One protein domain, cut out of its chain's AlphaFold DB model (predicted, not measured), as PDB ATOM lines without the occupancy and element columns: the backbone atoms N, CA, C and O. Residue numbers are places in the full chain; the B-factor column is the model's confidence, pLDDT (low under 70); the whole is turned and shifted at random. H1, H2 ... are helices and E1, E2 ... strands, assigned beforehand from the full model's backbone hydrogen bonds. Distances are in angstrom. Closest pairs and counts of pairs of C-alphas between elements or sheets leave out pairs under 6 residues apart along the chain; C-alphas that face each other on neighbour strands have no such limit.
ATOM      1  N   LEU A 204     175.512 154.954 165.387       88.00
ATOM      2  CA  LEU A 204     174.631 155.943 164.745       88.00
ATOM      3  C   LEU A 204     173.135 155.774 165.084       88.00
ATOM      4  O   LEU A 204     172.276 156.364 164.427       88.00
ATOM      5  N   GLY A 205     172.811 154.988 166.117       86.38
ATOM      6  CA  GLY A 205     171.444 154.738 166.582       86.38
ATOM      7  C   GLY A 205     170.916 155.799 167.550       86.38
ATOM      8  O   GLY A 205     169.704 155.917 167.721       86.38
ATOM      9  N   ALA A 206     171.805 156.612 168.127       86.06
ATOM     10  CA  ALA A 206     171.469 157.576 169.175       86.06
ATOM     11  C   ALA A 206     170.347 158.550 168.800       86.06
ATOM     12  O   ALA A 206     169.559 158.925 169.658       86.06
ATOM     13  N   LEU A 207     170.235 158.960 167.530       86.31
ATOM     14  CA  LEU A 207     169.196 159.917 167.132       86.31
ATOM     15  C   LEU A 207     167.781 159.352 167.319       86.31
ATOM     16  O   LEU A 207     166.870 160.099 167.657       86.31
ATOM     17  N   LYS A 208     167.599 158.043 167.128       86.25
ATOM     18  CA  LYS A 208     166.305 157.385 167.322       86.25
ATOM     19  C   LYS A 208     165.917 157.374 168.799       86.25
ATOM     20  O   LYS A 208     164.873 157.900 169.161       86.25
ATOM     21  N   SER A 209     166.821 156.872 169.636       84.44
ATOM     22  CA  SER A 209     166.674 156.856 171.094       84.44
ATOM     23  C   SER A 209     166.465 158.262 171.666       84.44
ATOM     24  O   SER A 209     165.604 158.477 172.520       84.44
ATOM     25  N   HIS A 210     167.183 159.253 171.129       83.75
ATOM     26  CA  HIS A 210     167.029 160.660 171.495       83.75
ATOM     27  C   HIS A 210     165.623 161.180 171.198       83.75
ATOM     28  O   HIS A 210     165.040 161.829 172.057       83.75
ATOM     29  N   MET A 211     165.066 160.904 170.016       82.31
ATOM     30  CA  MET A 211     163.714 161.359 169.669       82.31
ATOM     31  C   MET A 211     162.629 160.641 170.484       82.31
ATOM     32  O   MET A 211     161.627 161.262 170.830       82.31
ATOM     33  N   ASP A 212     162.844 159.371 170.840       82.56
ATOM     34  CA  ASP A 212     161.912 158.589 171.663       82.56
ATOM     35  C   ASP A 212     161.894 159.047 173.135       82.56
ATOM     36  O   ASP A 212     160.849 159.032 173.784       82.56
ATOM     37  N   SER A 213     163.046 159.468 173.665       81.50
ATOM     38  CA  SER A 213     163.226 159.861 175.075       81.50
ATOM     39  C   SER A 213     163.261 161.375 175.310       81.50
ATOM     40  O   SER A 213     163.504 161.828 176.431       81.50
ATOM     41  N   GLN A 214     163.023 162.178 174.269       77.75
ATOM     42  CA  GLN A 214     163.169 163.624 174.335       77.75
ATOM     43  C   GLN A 214     162.234 164.258 175.373       77.75
ATOM     44  O   GLN A 214     161.016 164.093 175.338       77.75
ATOM     45  N   LEU A 215     162.804 165.076 176.260       69.38
ATOM     46  CA  LEU A 215     162.040 165.920 177.175       69.38
ATOM     47  C   LEU A 215     161.414 167.080 176.382       69.38
ATOM     48  O   LEU A 215     162.127 167.819 175.705       69.38
ATOM     49  N   LEU A 216     160.088 167.239 176.476       76.69
ATOM     50  CA  LEU A 216     159.294 168.255 175.759       76.69
ATOM     51  C   LEU A 216     159.449 168.185 174.219       76.69
ATOM     52  O   LEU A 216     159.933 169.143 173.605       76.69
ATOM     53  N   PRO A 217     159.034 167.075 173.576       78.06
ATOM     54  CA  PRO A 217     159.091 166.955 172.125       78.06
ATOM     55  C   PRO A 217     158.103 167.925 171.470       78.06
ATOM     56  O   PRO A 217     156.989 168.141 171.956       78.06
ATOM     57  N   THR A 218     158.490 168.502 170.334       84.62
ATOM     58  CA  THR A 218     157.545 169.259 169.509       84.62
ATOM     59  C   THR A 218     156.685 168.297 168.681       84.62
ATOM     60  O   THR A 218     157.072 167.145 168.464       84.62
ATOM     61  N   PRO A 219     155.541 168.744 168.126       86.00
ATOM     62  CA  PRO A 219     154.753 167.910 167.217       86.00
ATOM     63  C   PRO A 219     155.553 167.402 166.009       86.00
ATOM     64  O   PRO A 219     155.257 166.336 165.478       86.00
ATOM     65  N   VAL A 220     156.585 168.140 165.579       86.00
ATOM     66  CA  VAL A 220     157.461 167.724 164.477       86.00
ATOM     67  C   VAL A 220     158.359 166.558 164.890       86.00
ATOM     68  O   VAL A 220     158.579 165.665 164.073       86.00
ATOM     69  N   ALA A 221     158.799 166.504 166.152       84.31
ATOM     70  CA  ALA A 221     159.599 165.394 166.673       84.31
ATOM     71  C   ALA A 221     158.883 164.042 166.485       84.31
ATOM     72  O   ALA A 221     159.498 163.073 166.042       84.31
ATOM     73  N   TRP A 222     157.560 164.003 166.685       84.81
ATOM     74  CA  TRP A 222     156.745 162.804 166.445       84.81
ATOM     75  C   TRP A 222     156.773 162.327 164.985       84.81
ATOM     76  O   TRP A 222     156.807 161.133 164.707       84.81
ATOM     77  N   TYR A 223     156.790 163.240 164.014       87.12
ATOM     78  CA  TYR A 223     156.939 162.835 162.613       87.12
ATOM     79  C   TYR A 223     158.356 162.348 162.308       87.12
ATOM     80  O   TYR A 223     158.538 161.498 161.437       87.12
ATOM     81  N   THR A 224     159.364 162.853 163.026       84.50
ATOM     82  CA  THR A 224     160.744 162.393 162.847       84.50
ATOM     83  C   THR A 224     160.995 161.003 163.425       84.50
ATOM     84  O   THR A 224     161.788 160.271 162.839       84.50
ATOM     85  N   THR A 225     160.290 160.582 164.485       83.81
ATOM     86  CA  THR A 225     160.388 159.199 165.004       83.81
ATOM     87  C   THR A 225     159.825 158.173 164.022       83.81
ATOM     88  O   THR A 225     160.303 157.042 163.965       83.81
ATOM     89  N   ALA A 226     158.864 158.570 163.182       87.88
ATOM     90  CA  ALA A 226     158.292 157.714 162.143       87.88
ATOM     91  C   ALA A 226     159.211 157.511 160.918       87.88
ATOM     92  O   ALA A 226     158.875 156.733 160.020       87.88
ATOM     93  N   LEU A 227     160.357 158.202 160.838       89.94
ATOM     94  CA  LEU A 227     161.279 158.054 159.715       89.94
ATOM     95  C   LEU A 227     161.949 156.666 159.706       89.94
ATOM     96  O   LEU A 227     162.283 156.118 160.757       89.94
ATOM     97  N   PRO A 228     162.221 156.099 158.513       91.06
ATOM     98  CA  PRO A 228     163.007 154.881 158.378       91.06
ATOM     99  C   PRO A 228     164.359 154.959 159.102       91.06
ATOM    100  O   PRO A 228     165.085 155.944 158.981       91.06
ATOM    101  N   ASP A 229     164.745 153.862 159.756       89.50
ATOM    102  CA  ASP A 229     165.965 153.767 160.579       89.50
ATOM    103  C   ASP A 229     167.242 154.205 159.834       89.50
ATOM    104  O   ASP A 229     168.088 154.903 160.383       89.50
ATOM    105  N   TRP A 230     167.356 153.871 158.544       89.19
ATOM    106  CA  TRP A 230     168.513 154.248 157.724       89.19
ATOM    107  C   TRP A 230     168.622 155.768 157.499       89.19
ATOM    108  O   TRP A 230     169.733 156.288 157.411       89.19
ATOM    109  N   ILE A 231     167.496 156.494 157.453       91.19
ATOM    110  CA  ILE A 231     167.487 157.964 157.357       91.19
ATOM    111  C   ILE A 231     167.957 158.558 158.681       91.19
ATOM    112  O   ILE A 231     168.792 159.457 158.674       91.19
ATOM    113  N   LEU A 232     167.479 158.037 159.814       90.75
ATOM    114  CA  LEU A 232     167.897 158.511 161.137       90.75
ATOM    115  C   LEU A 232     169.398 158.303 161.370       90.75
ATOM    116  O   LEU A 232     170.068 159.220 161.843       90.75
ATOM    117  N   ARG A 233     169.955 157.159 160.955       91.56
ATOM    118  CA  ARG A 233     171.408 156.912 161.007       91.56
ATOM    119  C   ARG A 233     172.195 157.864 160.109       91.56
ATOM    120  O   ARG A 233     173.221 158.395 160.531       91.56
ATOM    121  N   LEU A 234     171.704 158.127 158.895       91.69
ATOM    122  CA  LEU A 234     172.322 159.092 157.981       91.69
ATOM    123  C   LEU A 234     172.312 160.509 158.575       91.69
ATOM    124  O   LEU A 234     173.334 161.189 158.554       91.69
ATOM    125  N   VAL A 235     171.185 160.947 159.142       91.69
ATOM    126  CA  VAL A 235     171.078 162.252 159.811       91.69
ATOM    127  C   VAL A 235     171.995 162.304 161.035       91.69
ATOM    128  O   VAL A 235     172.682 163.303 161.220       91.69
ATOM    129  N   CYS A 236     172.082 161.231 161.826       91.62
ATOM    130  CA  CYS A 236     173.018 161.131 162.947       91.62
ATOM    131  C   CYS A 236     174.473 161.327 162.485       91.62
ATOM    132  O   CYS A 236     175.205 162.126 163.071       91.62
ATOM    133  N   ALA A 237     174.870 160.690 161.377       92.56
ATOM    134  CA  ALA A 237     176.191 160.876 160.783       92.56
ATOM    135  C   ALA A 237     176.425 162.317 160.300       92.56
ATOM    136  O   ALA A 237     177.481 162.885 160.568       92.56
ATOM    137  N   VAL A 238     175.438 162.948 159.651       92.81
ATOM    138  CA  VAL A 238     175.524 164.361 159.235       92.81
ATOM    139  C   VAL A 238     175.661 165.290 160.447       92.81
ATOM    140  O   VAL A 238     176.484 166.204 160.430       92.81
ATOM    141  N   VAL A 239     174.924 165.035 161.529       92.19
ATOM    142  CA  VAL A 239     175.029 165.794 162.784       92.19
ATOM    143  C   VAL A 239     176.418 165.637 163.407       92.19
ATOM    144  O   VAL A 239     177.005 166.627 163.844       92.19
ATOM    145  N   LEU A 240     176.978 164.426 163.443       91.25
ATOM    146  CA  LEU A 240     178.338 164.195 163.943       91.25
ATOM    147  C   LEU A 240     179.396 164.840 163.035       91.25
ATOM    148  O   LEU A 240     180.340 165.447 163.537       91.25
ATOM    149  N   MET A 241     179.216 164.783 161.714       93.12
ATOM    150  CA  MET A 241     180.069 165.464 160.739       93.12
ATOM    151  C   MET A 241     180.112 166.974 160.996       93.12
ATOM    152  O   MET A 241     181.197 167.556 161.075       93.12
ATOM    153  N   MET A 242     178.940 167.602 161.130       93.50
ATOM    154  CA  MET A 242     178.821 169.042 161.358       93.50
ATOM    155  C   MET A 242     179.389 169.459 162.714       93.50
ATOM    156  O   MET A 242     179.958 170.540 162.816       93.50
ATOM    157  N   HIS A 243     179.306 168.592 163.729       90.88
ATOM    158  CA  HIS A 243     179.900 168.865 165.034       90.88
ATOM    159  C   HIS A 243     181.422 168.658 165.091       90.88
ATOM    160  O   HIS A 243     182.091 169.364 165.832       90.88
ATOM    161  N   LEU A 244     181.995 167.700 164.354       88.88
ATOM    162  CA  LEU A 244     183.405 167.306 164.535       88.88
ATOM    163  C   LEU A 244     184.329 167.737 163.396       88.88
ATOM    164  O   LEU A 244     185.454 168.162 163.645       88.88
ATOM    165  N   ILE A 245     183.875 167.623 162.149       91.25
ATOM    166  CA  ILE A 245     184.731 167.804 160.968       91.25
ATOM    167  C   ILE A 245     184.558 169.213 160.399       91.25
ATOM    168  O   ILE A 245     185.537 169.917 160.146       91.25
ATOM    169  N   THR A 246     183.311 169.659 160.228       92.62
ATOM    170  CA  THR A 246     182.998 170.991 159.692       92.62
ATOM    171  C   THR A 246     183.617 172.157 160.477       92.62
ATOM    172  O   THR A 246     184.081 173.091 159.820       92.62
ATOM    173  N   PRO A 247     183.734 172.139 161.822       92.31
ATOM    174  CA  PRO A 247     184.238 173.298 162.560       92.31
ATOM    175  C   PRO A 247     185.688 173.659 162.249       92.31
ATOM    176  O   PRO A 247     186.065 174.821 162.379       92.31
ATOM    177  N   VAL A 248     186.503 172.720 161.756       90.06
ATOM    178  CA  VAL A 248     187.876 173.013 161.297       90.06
ATOM    179  C   VAL A 248     187.880 174.120 160.229       90.06
ATOM    180  O   VAL A 248     188.806 174.930 160.158       90.06
ATOM    181  N   LEU A 249     186.806 174.224 159.441       92.06
ATOM    182  CA  LEU A 249     186.620 175.270 158.438       92.06
ATOM    183  C   LEU A 249     186.233 176.639 159.028       92.06
ATOM    184  O   LEU A 249     186.382 177.648 158.341       92.06
ATOM    185  N   PHE A 250     185.777 176.725 160.283       90.94
ATOM    186  CA  PHE A 250     185.352 177.992 160.908       90.94
ATOM    187  C   PHE A 250     186.506 178.976 161.081       90.94
ATOM    188  O   PHE A 250     186.308 180.195 161.039       90.94
ATOM    189  N   LEU A 251     187.721 178.450 161.238       86.56
ATOM    190  CA  LEU A 251     188.941 179.239 161.386       86.56
ATOM    191  C   LEU A 251     189.513 179.692 160.034       86.56
ATOM    192  O   LEU A 251     190.383 180.563 160.004       86.56
ATOM    193  N   VAL A 252     189.011 179.158 158.914       87.06
ATOM    194  CA  VAL A 252     189.489 179.485 157.567       87.06
ATOM    195  C   VAL A 252     188.750 180.715 157.033       87.06
ATOM    196  O   VAL A 252     187.546 180.666 156.769       87.06
ATOM    197  N   PRO A 253     189.437 181.845 156.796       81.62
ATOM    198  CA  PRO A 253     188.773 183.088 156.440       81.62
ATOM    199  C   PRO A 253     188.481 183.203 154.929       81.62
ATOM    200  O   PRO A 253     188.611 184.279 154.362       81.62
ATOM    201  N   LEU A 254     188.093 182.120 154.244       84.50
ATOM    202  CA  LEU A 254     187.772 182.148 152.808       84.50
ATOM    203  C   LEU A 254     186.262 182.354 152.579       84.50
ATOM    204  O   LEU A 254     185.476 181.673 153.227       84.50
ATOM    205  N   PRO A 255     185.806 183.209 151.640       81.50
ATOM    206  CA  PRO A 255     184.390 183.567 151.520       81.50
ATOM    207  C   PRO A 255     183.492 182.386 151.143       81.50
ATOM    208  O   PRO A 255     182.383 182.272 151.657       81.50
ATOM    209  N   GLY A 256     183.966 181.503 150.254       86.56
ATOM    210  CA  GLY A 256     183.224 180.300 149.869       86.56
ATOM    211  C   GLY A 256     183.112 179.307 151.024       86.56
ATOM    212  O   GLY A 256     182.037 178.767 151.263       86.56
ATOM    213  N   VAL A 257     184.195 179.141 151.789       90.56
ATOM    214  CA  VAL A 257     184.220 178.305 152.998       90.56
ATOM    215  C   VAL A 257     183.303 178.880 154.076       90.56
ATOM    216  O   VAL A 257     182.478 178.163 154.618       90.56
ATOM    217  N   GLN A 258     183.370 180.184 154.336       89.00
ATOM    218  CA  GLN A 258     182.502 180.852 155.304       89.00
ATOM    219  C   GLN A 258     181.020 180.726 154.923       89.00
ATOM    220  O   GLN A 258     180.184 180.456 155.780       89.00
ATOM    221  N   LEU A 259     180.673 180.856 153.639       90.38
ATOM    222  CA  LEU A 259     179.297 180.647 153.193       90.38
ATOM    223  C   LEU A 259     178.837 179.198 153.414       90.38
ATOM    224  O   LEU A 259     177.704 178.982 153.838       90.38
ATOM    225  N   PHE A 260     179.714 178.222 153.164       93.06
ATOM    226  CA  PHE A 260     179.451 176.819 153.479       93.06
ATOM    227  C   PHE A 260     179.224 176.616 154.985       93.06
ATOM    228  O   PHE A 260     178.198 176.055 155.353       93.06
ATOM    229  N   CYS A 261     180.095 177.162 155.841       93.75
ATOM    230  CA  CYS A 261     179.958 177.107 157.301       93.75
ATOM    231  C   CYS A 261     178.654 177.756 157.792       93.75
ATOM    232  O   CYS A 261     177.990 177.232 158.679       93.75
ATOM    233  N   PHE A 262     178.247 178.884 157.199       93.12
ATOM    234  CA  PHE A 262     176.968 179.522 157.515       93.12
ATOM    235  C   PHE A 262     175.794 178.574 157.249       93.12
ATOM    236  O   PHE A 262     174.948 178.378 158.117       93.12
ATOM    237  N   TYR A 263     175.735 177.977 156.056       94.19
ATOM    238  CA  TYR A 263     174.629 177.091 155.703       94.19
ATOM    239  C   TYR A 263     174.669 175.755 156.443       94.19
ATOM    240  O   TYR A 263     173.603 175.246 156.768       94.19
ATOM    241  N   SER A 264     175.850 175.205 156.739       94.44
ATOM    242  CA  SER A 264     175.960 173.982 157.541       94.44
ATOM    243  C   SER A 264     175.431 174.195 158.956       94.44
ATOM    244  O   SER A 264     174.659 173.379 159.439       94.44
ATOM    245  N   GLU A 265     175.766 175.322 159.589       93.88
ATOM    246  CA  GLU A 265     175.268 175.669 160.926       93.88
ATOM    247  C   GLU A 265     173.755 175.916 160.921       93.88
ATOM    248  O   GLU A 265     173.039 175.447 161.803       93.88
ATOM    249  N   VAL A 266     173.231 176.604 159.901       94.25
ATOM    250  CA  VAL A 266     171.777 176.775 159.745       94.25
ATOM    251  C   VAL A 266     171.083 175.426 159.558       94.25
ATOM    252  O   VAL A 266     170.048 175.184 160.175       94.25
ATOM    253  N   LEU A 267     171.653 174.538 158.739       94.62
ATOM    254  CA  LEU A 267     171.125 173.195 158.503       94.62
ATOM    255  C   LEU A 267     171.183 172.313 159.759       94.62
ATOM    256  O   LEU A 267     170.338 171.439 159.907       94.62
ATOM    257  N   LEU A 268     172.132 172.556 160.666       92.19
ATOM    258  CA  LEU A 268     172.236 171.857 161.944       92.19
ATOM    259  C   LEU A 268     171.204 172.366 162.962       92.19
ATOM    260  O   LEU A 268     170.407 171.588 163.484       92.19
ATOM    261  N   TYR A 269     171.190 173.675 163.231       92.75
ATOM    262  CA  TYR A 269     170.437 174.237 164.355       92.75
ATOM    263  C   TYR A 269     168.982 174.598 164.031       92.75
ATOM    264  O   TYR A 269     168.154 174.620 164.941       92.75
ATOM    265  N   ALA A 270     168.622 174.851 162.766       92.06
ATOM    266  CA  ALA A 270     167.226 175.135 162.418       92.06
ATOM    267  C   ALA A 270     166.307 173.912 162.614       92.06
ATOM    268  O   ALA A 270     165.254 174.074 163.232       92.06
ATOM    269  N   PRO A 271     166.675 172.684 162.190       88.56
ATOM    270  CA  PRO A 271     165.896 171.492 162.520       88.56
ATOM    271  C   PRO A 271     165.886 171.193 164.017       88.56
ATOM    272  O   PRO A 271     164.849 170.800 164.534       88.56
ATOM    273  N   MET A 272     166.996 171.421 164.731       86.56
ATOM    274  CA  MET A 272     167.034 171.248 166.189       86.56
ATOM    275  C   MET A 272     166.024 172.150 166.896       86.56
ATOM    276  O   MET A 272     165.320 171.665 167.771       86.56
ATOM    277  N   LEU A 273     165.888 173.408 166.467       88.06
ATOM    278  CA  LEU A 273     164.883 174.337 166.988       88.06
ATOM    279  C   LEU A 273     163.442 173.869 166.722       88.06
ATOM    280  O   LEU A 273     162.552 174.100 167.536       88.06
ATOM    281  N   VAL A 274     163.193 173.251 165.564       87.12
ATOM    282  CA  VAL A 274     161.849 172.812 165.158       87.12
ATOM    283  C   VAL A 274     161.472 171.482 165.804       87.12
ATOM    284  O   VAL A 274     160.335 171.326 166.241       87.12
ATOM    285  N   CYS A 275     162.392 170.520 165.854       82.38
ATOM    286  CA  CYS A 275     162.148 169.181 166.387       82.38
ATOM    287  C   CYS A 275     162.292 169.126 167.910       82.38
ATOM    288  O   CYS A 275     161.647 168.301 168.549       82.38
ATOM    289  N   GLY A 276     163.116 169.991 168.508       71.75
ATOM    290  CA  GLY A 276     163.441 169.916 169.922       71.75
ATOM    291  C   GLY A 276     163.370 171.236 170.665       71.75
ATOM    292  O   GLY A 276     163.811 172.276 170.189       71.75
ATOM    293  N   ASN A 277     162.865 171.176 171.896       76.38
ATOM    294  CA  ASN A 277     162.875 172.314 172.802       76.38
ATOM    295  C   ASN A 277     164.221 172.415 173.545       76.38
ATOM    296  O   ASN A 277     164.307 172.165 174.744       76.38
ATOM    297  N   TYR A 278     165.290 172.780 172.829       74.81
ATOM    298  CA  TYR A 278     166.627 173.016 173.405       74.81
ATOM    299  C   TYR A 278     166.772 174.426 174.013       74.81
ATOM    300  O   TYR A 278     167.849 175.027 174.002       74.81
ATOM    301  N   GLY A 279     165.668 174.986 174.514       81.38
ATOM    302  CA  GLY A 279     165.615 176.338 175.053       81.38
ATOM    303  C   GLY A 279     166.037 177.392 174.028       81.38
ATOM    304  O   GLY A 279     165.612 177.382 172.874       81.38
ATOM    305  N   PHE A 280     166.882 178.326 174.458       89.31
ATOM    306  CA  PHE A 280     167.350 179.432 173.623       89.31
ATOM    307  C   PHE A 280     168.672 179.142 172.891       89.31
ATOM    308  O   PHE A 280     169.129 179.986 172.118       89.31
ATOM    309  N   ASP A 281     169.291 177.978 173.105       88.31
ATOM    310  CA  ASP A 281     170.618 177.674 172.560       88.31
ATOM    311  C   ASP A 281     170.613 177.582 171.028       88.31
ATOM    312  O   ASP A 281     171.403 178.249 170.359       88.31
ATOM    313  N   SER A 282     169.645 176.869 170.441       91.00
ATOM    314  CA  SER A 282     169.540 176.776 168.978       91.00
ATOM    315  C   SER A 282     169.347 178.154 168.327       91.00
ATOM    316  O   SER A 282     169.920 178.433 167.274       91.00
ATOM    317  N   LEU A 283     168.600 179.059 168.976       93.12
ATOM    318  CA  LEU A 283     168.457 180.451 168.530       93.12
ATOM    319  C   LEU A 283     169.767 181.237 168.656       93.12
ATOM    320  O   LEU A 283     170.080 182.056 167.787       93.12
ATOM    321  N   LEU A 284     170.539 180.994 169.715       94.25
ATOM    322  CA  LEU A 284     171.841 181.615 169.928       94.25
ATOM    323  C   LEU A 284     172.848 181.186 168.862       94.25
ATOM    324  O   LEU A 284     173.473 182.049 168.245       94.25
ATOM    325  N   MET A 285     172.940 179.891 168.563       93.44
ATOM    326  CA  MET A 285     173.838 179.376 167.525       93.44
ATOM    327  C   MET A 285     173.477 179.921 166.140       93.44
ATOM    328  O   MET A 285     174.346 180.428 165.424       93.44
ATOM    329  N   LEU A 286     172.183 179.956 165.800       93.38
ATOM    330  CA  LEU A 286     171.694 180.598 164.572       93.38
ATOM    331  C   LEU A 286     171.994 182.104 164.522       93.38
ATOM    332  O   LEU A 286     172.219 182.665 163.450       93.38
ATOM    333  N   SER A 287     172.006 182.781 165.669       93.75
ATOM    334  CA  SER A 287     172.345 184.205 165.754       93.75
ATOM    335  C   SER A 287     173.840 184.448 165.549       93.75
ATOM    336  O   SER A 287     174.228 185.374 164.832       93.75
ATOM    337  N   LEU A 288     174.686 183.607 166.145       92.75
ATOM    338  CA  LEU A 288     176.139 183.713 166.066       92.75
ATOM    339  C   LEU A 288     176.680 183.300 164.692       92.75
ATOM    340  O   LEU A 288     177.627 183.925 164.213       92.75
ATOM    341  N   CYS A 289     176.064 182.328 164.007       92.88
ATOM    342  CA  CYS A 289     176.542 181.840 162.706       92.88
ATOM    343  C   CYS A 289     176.544 182.926 161.611       92.88
ATOM    344  O   CYS A 289     177.314 182.849 160.650       92.88
ATOM    345  N   TYR A 290     175.793 184.021 161.790       90.31
ATOM    346  CA  TYR A 290     175.893 185.230 160.960       90.31
ATOM    347  C   TYR A 290     177.303 185.857 160.934       90.31
ATOM    348  O   TYR A 290     177.579 186.676 160.050       90.31
ATOM    349  N   VAL A 291     178.221 185.452 161.824       88.88
ATOM    350  CA  VAL A 291     179.660 185.764 161.740       88.88
ATOM    351  C   VAL A 291     180.320 185.248 160.458       88.88
ATOM    352  O   VAL A 291     181.308 185.813 159.973       88.88
ATOM    353  N   PHE A 292     179.777 184.174 159.889       88.38
ATOM    354  CA  PHE A 292     180.276 183.573 158.662       88.38
ATOM    355  C   PHE A 292     179.671 184.209 157.412       88.38
ATOM    356  O   PHE A 292     180.220 184.067 156.327       88.38
ATOM    357  N   ARG A 293     178.560 184.944 157.516       84.31
ATOM    358  CA  ARG A 293     177.929 185.536 156.336       84.31
ATOM    359  C   ARG A 293     178.727 186.761 155.861       84.31
ATOM    360  O   ARG A 293     178.735 187.767 156.573       84.31
ATOM    361  N   PRO A 294     179.340 186.738 154.659       68.88
ATOM    362  CA  PRO A 294     180.034 187.906 154.132       68.88
ATOM    363  C   PRO A 294     179.035 189.029 153.810       68.88
ATOM    364  O   PRO A 294     177.966 188.790 153.237       68.88
ATOM    365  N   ASN A 295     179.374 190.276 154.146       64.31
ATOM    366  CA  ASN A 295     178.564 191.432 153.773       64.31
ATOM    367  C   ASN A 295     178.632 191.622 152.257       64.31
ATOM    368  O   ASN A 295     179.700 191.842 151.691       64.31
ATOM    369  N   GLY A 296     177.472 191.606 151.597       51.88
ATOM    370  CA  GLY A 296     177.329 191.713 150.137       51.88
ATOM    371  C   GLY A 296     177.764 193.047 149.509       51.88
ATOM    372  O   GLY A 296     177.407 193.329 148.368       51.88
ATOM    373  N   SER A 297     178.521 193.887 150.215       45.50
ATOM    374  CA  SER A 297     178.968 195.184 149.713       45.50
ATOM    375  C   SER A 297     180.232 195.043 148.856       45.50
ATOM    376  O   SER A 297     181.357 195.082 149.350       45.50
ATOM    377  N   LEU A 306     191.926 186.599 140.961       78.19
ATOM    378  CA  LEU A 306     191.991 186.438 142.408       78.19
ATOM    379  C   LEU A 306     190.711 185.815 142.979       78.19
ATOM    380  O   LEU A 306     190.763 184.997 143.898       78.19
ATOM    381  N   ARG A 307     189.553 186.170 142.410       79.75
ATOM    382  CA  ARG A 307     188.279 185.549 142.790       79.75
ATOM    383  C   ARG A 307     188.254 184.084 142.398       79.75
ATOM    384  O   ARG A 307     187.890 183.273 143.238       79.75
ATOM    385  N   LEU A 308     188.698 183.762 141.182       85.38
ATOM    386  CA  LEU A 308     188.758 182.386 140.697       85.38
ATOM    387  C   LEU A 308     189.657 181.515 141.587       85.38
ATOM    388  O   LEU A 308     189.256 180.423 141.981       85.38
ATOM    389  N   MET A 309     190.832 182.023 141.974       87.00
ATOM    390  CA  MET A 309     191.729 181.330 142.904       87.00
ATOM    391  C   MET A 309     191.081 181.119 144.275       87.00
ATOM    392  O   MET A 309     191.143 180.022 144.822       87.00
ATOM    393  N   SER A 310     190.418 182.140 144.826       85.69
ATOM    394  CA  SER A 310     189.727 182.028 146.116       85.69
ATOM    395  C   SER A 310     188.562 181.034 146.068       85.69
ATOM    396  O   SER A 310     188.385 180.251 147.004       85.69
ATOM    397  N   THR A 311     187.791 181.016 144.976       87.19
ATOM    398  CA  THR A 311     186.711 180.042 144.777       87.19
ATOM    399  C   THR A 311     187.254 178.631 144.594       87.19
ATOM    400  O   THR A 311     186.733 177.714 145.219       87.19
ATOM    401  N   ALA A 312     188.330 178.455 143.823       91.50
ATOM    402  CA  ALA A 312     188.968 177.155 143.629       91.50
ATOM    403  C   ALA A 312     189.545 176.610 144.945       91.50
ATOM    404  O   ALA A 312     189.301 175.457 145.290       91.50
ATOM    405  N   ALA A 313     190.225 177.453 145.730       91.88
ATOM    406  CA  ALA A 313     190.718 177.088 147.057       91.88
ATOM    407  C   ALA A 313     189.570 176.721 148.014       91.88
ATOM    408  O   ALA A 313     189.667 175.737 148.742       91.88
ATOM    409  N   SER A 314     188.463 177.473 147.978       92.19
ATOM    410  CA  SER A 314     187.283 177.182 148.803       92.19
ATOM    411  C   SER A 314     186.651 175.839 148.436       92.19
ATOM    412  O   SER A 314     186.384 175.032 149.319       92.19
ATOM    413  N   LEU A 315     186.442 175.580 147.140       93.88
ATOM    414  CA  LEU A 315     185.885 174.317 146.653       93.88
ATOM    415  C   LEU A 315     186.800 173.135 146.971       93.88
ATOM    416  O   LEU A 315     186.305 172.087 147.373       93.88
ATOM    417  N   SER A 316     188.117 173.312 146.842       94.81
ATOM    418  CA  SER A 316     189.101 172.288 147.194       94.81
ATOM    419  C   SER A 316     189.009 171.915 148.675       94.81
ATOM    420  O   SER A 316     188.813 170.748 149.001       94.81
ATOM    421  N   LEU A 317     189.028 172.900 149.581       94.44
ATOM    422  CA  LEU A 317     188.926 172.654 151.023       94.44
ATOM    423  C   LEU A 317     187.598 172.000 151.420       94.44
ATOM    424  O   LEU A 317     187.596 171.044 152.191       94.44
ATOM    425  N   ILE A 318     186.478 172.479 150.869       94.19
ATOM    426  CA  ILE A 318     185.160 171.876 151.113       94.19
ATOM    427  C   ILE A 318     185.145 170.427 150.612       94.19
ATOM    428  O   ILE A 318     184.685 169.541 151.326       94.19
ATOM    429  N   SER A 319     185.698 170.161 149.426       94.38
ATOM    430  CA  SER A 319     185.761 168.808 148.861       94.38
ATOM    431  C   SER A 319     186.617 167.871 149.711       94.38
ATOM    432  O   SER A 319     186.212 166.738 149.946       94.38
ATOM    433  N   VAL A 320     187.759 168.343 150.229       94.75
ATOM    434  CA  VAL A 320     188.608 167.572 151.153       94.75
ATOM    435  C   VAL A 320     187.845 167.225 152.430       94.75
ATOM    436  O   VAL A 320     187.889 166.080 152.868       94.75
ATOM    437  N   VAL A 321     187.104 168.176 153.003       92.75
ATOM    438  CA  VAL A 321     186.298 167.941 154.210       92.75
ATOM    439  C   VAL A 321     185.156 166.960 153.951       92.75
ATOM    440  O   VAL A 321     184.952 166.042 154.744       92.75
ATOM    441  N   LEU A 322     184.438 167.101 152.836       92.31
ATOM    442  CA  LEU A 322     183.367 166.173 152.460       92.31
ATOM    443  C   LEU A 322     183.911 164.766 152.183       92.31
ATOM    444  O   LEU A 322     183.313 163.785 152.616       92.31
ATOM    445  N   TYR A 323     185.070 164.661 151.531       92.62
ATOM    446  CA  TYR A 323     185.746 163.386 151.305       92.62
ATOM    447  C   TYR A 323     186.200 162.743 152.620       92.62
ATOM    448  O   TYR A 323     185.896 161.578 152.867       92.62
ATOM    449  N   ALA A 324     186.857 163.503 153.503       90.50
ATOM    450  CA  ALA A 324     187.263 163.023 154.823       90.50
ATOM    451  C   ALA A 324     186.057 162.530 155.638       90.50
ATOM    452  O   ALA A 324     186.131 161.489 156.284       90.50
ATOM    453  N   SER A 325     184.926 163.232 155.534       90.31
ATOM    454  CA  SER A 325     183.661 162.832 156.157       90.31
ATOM    455  C   SER A 325     183.132 161.518 155.576       90.31
ATOM    456  O   SER A 325     182.796 160.607 156.325       90.31
ATOM    457  N   ALA A 326     183.114 161.376 154.249       89.94
ATOM    458  CA  ALA A 326     182.669 160.147 153.592       89.94
ATOM    459  C   ALA A 326     183.533 158.929 153.969       89.94
ATOM    460  O   ALA A 326     182.998 157.837 154.155       89.94
ATOM    461  N   VAL A 327     184.848 159.121 154.128       89.19
ATOM    462  CA  VAL A 327     185.780 158.078 154.589       89.19
ATOM    463  C   VAL A 327     185.530 157.728 156.057       89.19
ATOM    464  O   VAL A 327     185.439 156.546 156.391       89.19
ATOM    465  N   PHE A 328     185.366 158.735 156.921       88.31
ATOM    466  CA  PHE A 328     185.114 158.547 158.353       88.31
ATOM    467  C   PHE A 328     183.823 157.757 158.628       88.31
ATOM    468  O   PHE A 328     183.795 156.901 159.509       88.31
ATOM    469  N   PHE A 329     182.772 158.007 157.841       88.44
ATOM    470  CA  PHE A 329     181.456 157.374 157.987       88.44
ATOM    471  C   PHE A 329     181.201 156.192 157.035       88.44
ATOM    472  O   PHE A 329     180.088 155.669 156.996       88.44
ATOM    473  N   GLY A 330     182.196 155.781 156.239       85.75
ATOM    474  CA  GLY A 330     182.136 154.546 155.452       85.75
ATOM    475  C   GLY A 330     180.875 154.384 154.607       85.75
ATOM    476  O   GLY A 330     180.277 153.311 154.617       85.75
ATOM    477  N   VAL A 331     180.449 155.440 153.908       84.75
ATOM    478  CA  VAL A 331     179.154 155.467 153.210       84.75
ATOM    479  C   VAL A 331     179.110 154.397 152.113       84.75
ATOM    480  O   VAL A 331     179.863 154.460 151.139       84.75
ATOM    481  N   ARG A 332     178.208 153.415 152.250       85.12
ATOM    482  CA  ARG A 332     178.016 152.318 151.289       85.12
ATOM    483  C   ARG A 332     176.579 152.321 150.755       85.12
ATOM    484  O   ARG A 332     175.645 152.079 151.527       85.12
ATOM    485  N   PRO A 333     176.366 152.557 149.450       82.44
ATOM    486  CA  PRO A 333     175.046 152.397 148.856       82.44
ATOM    487  C   PRO A 333     174.676 150.905 148.818       82.44
ATOM    488  O   PRO A 333     175.429 150.084 148.301       82.44
ATOM    489  N   SER A 334     173.517 150.550 149.371       80.25
ATOM    490  CA  SER A 334     172.963 149.192 149.378       80.25
ATOM    491  C   SER A 334     171.565 149.218 148.754       80.25
ATOM    492  O   SER A 334     170.547 149.367 149.436       80.25
ATOM    493  N   GLY A 335     171.509 149.148 147.420       82.62
ATOM    494  CA  GLY A 335     170.261 149.267 146.656       82.62
ATOM    495  C   GLY A 335     169.552 150.602 146.921       82.62
ATOM    496  O   GLY A 335     170.131 151.661 146.699       82.62
ATOM    497  N   ASN A 336     168.318 150.553 147.437       82.56
ATOM    498  CA  ASN A 336     167.523 151.738 147.805       82.56
ATOM    499  C   ASN A 336     167.847 152.311 149.203       82.56
ATOM    500  O   ASN A 336     167.169 153.233 149.650       82.56
ATOM    501  N   LYS A 337     168.829 151.755 149.924       85.25
ATOM    502  CA  LYS A 337     169.225 152.196 151.271       85.25
ATOM    503  C   LYS A 337     170.669 152.685 151.265       85.25
ATOM    504  O   LYS A 337     171.509 152.169 150.530       85.25
ATOM    505  N   ILE A 338     170.965 153.651 152.125       85.25
ATOM    506  CA  ILE A 338     172.332 154.115 152.371       85.25
ATOM    507  C   ILE A 338     172.741 153.591 153.741       85.25
ATOM    508  O   ILE A 338     172.144 153.973 154.746       85.25
ATOM    509  N   ASN A 339     173.736 152.706 153.768       85.81
ATOM    510  CA  ASN A 339     174.326 152.235 155.012       85.81
ATOM    511  C   ASN A 339     175.519 153.124 155.354       85.81
ATOM    512  O   ASN A 339     176.332 153.462 154.488       85.81
ATOM    513  N   VAL A 340     175.589 153.518 156.617       87.75
ATOM    514  CA  VAL A 340     176.598 154.422 157.155       87.75
ATOM    515  C   VAL A 340     177.060 153.817 158.466       87.75
ATOM    516  O   VAL A 340     176.211 153.474 159.282       87.75
ATOM    517  N   ASP A 341     178.373 153.691 158.640       86.62
ATOM    518  CA  ASP A 341     179.002 153.120 159.831       86.62
ATOM    519  C   ASP A 341     180.301 153.882 160.114       86.62
ATOM    520  O   ASP A 341     181.045 154.224 159.194       86.62
ATOM    521  N   ILE A 342     180.615 154.141 161.383       86.69
ATOM    522  CA  ILE A 342     181.888 154.783 161.730       86.69
ATOM    523  C   ILE A 342     183.024 153.787 161.465       86.69
ATOM    524  O   ILE A 342     183.108 152.737 162.098       86.69
TER     525      ILE A 342
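Overview. This is residues 204 to 297 and 306 to 342 of the 439 residues of the protein "Lipase maturation factor" of Schistocephalus solidus (UniProt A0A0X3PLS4). Long helix H5 forms the middle of a flat, mostly helical body: H6 folds back beside it, while the longest helix, H7, packs with its residues 310 to 318 on residues 255 to 260 of H5, at a steep angle. H3 and H4 pack on H5 at steep angles, H1 and H2 lie toward its last residues, and the small hairpin E1-E2 packs on H3 through E2. The 131 printed residues hold H1 to H7, then E1 and E2, antiparallel in order E1 - E2. The whole is only just compact, close to loose, with a radius of gyration of the C-alphas of 16.5 A and spans of 50 by 38 by 20 A.

Along the chain. E1 is residues 332 to 334 and E2 337 to 339, ending at C-alpha 339 (174.326, 152.235, 155.012). H7, residues 306 to 328, is 32.9 A long; H5, 255 to 275, is 30.4 A; H3, 229 to 244, is 22.4 A; H6, 281 to 291, is 16.3 A. H1 is 206 to 213, from C-alpha 206 (171.469, 157.576, 169.175), H2 219 to 225 and H4 246 to 251.

Arrangement. In the hairpin E1 and E2, N 334 and O 337 are 2.8 A apart, within hydrogen-bond range. The closest C-alphas of E2 and H3, Ile 338 and Trp 230, are 6.6 A apart. H3 touches H1 at Cys 236 and Leu 207, C-alphas 5.8 A apart. H5, the hub, touches H2, H3, H4, H6 and H7. It forms a helical hairpin with H6 at a shallow tilt of 14 degrees, closest C-alphas Tyr 269 and Ser 282, 5.4 A. H5, with residues 255 to 260 alone, touches residues 310 to 318 of H7 at a steep tilt of 45 degrees, closest C-alphas Gly 256 and Ser 314, 5.2 A. Every O i to N i+4 pair is within range in H1, H3 and H7, against 2 of 3 in H2, 15 of 17 in H5, 5 of 7 in H6 and 0 of 2 in H4, where 2 of 3 O i to N i+3 pairs are.

Size, cuts and confidence. The farthest C-alphas, Ser 213 and Leu 306, are 51.0 A apart. Residues 298 to 305 are not printed; the gap is 17.3 A. The links printed whole are tight. Residues 215 and 294 to 297 have pLDDT under 70.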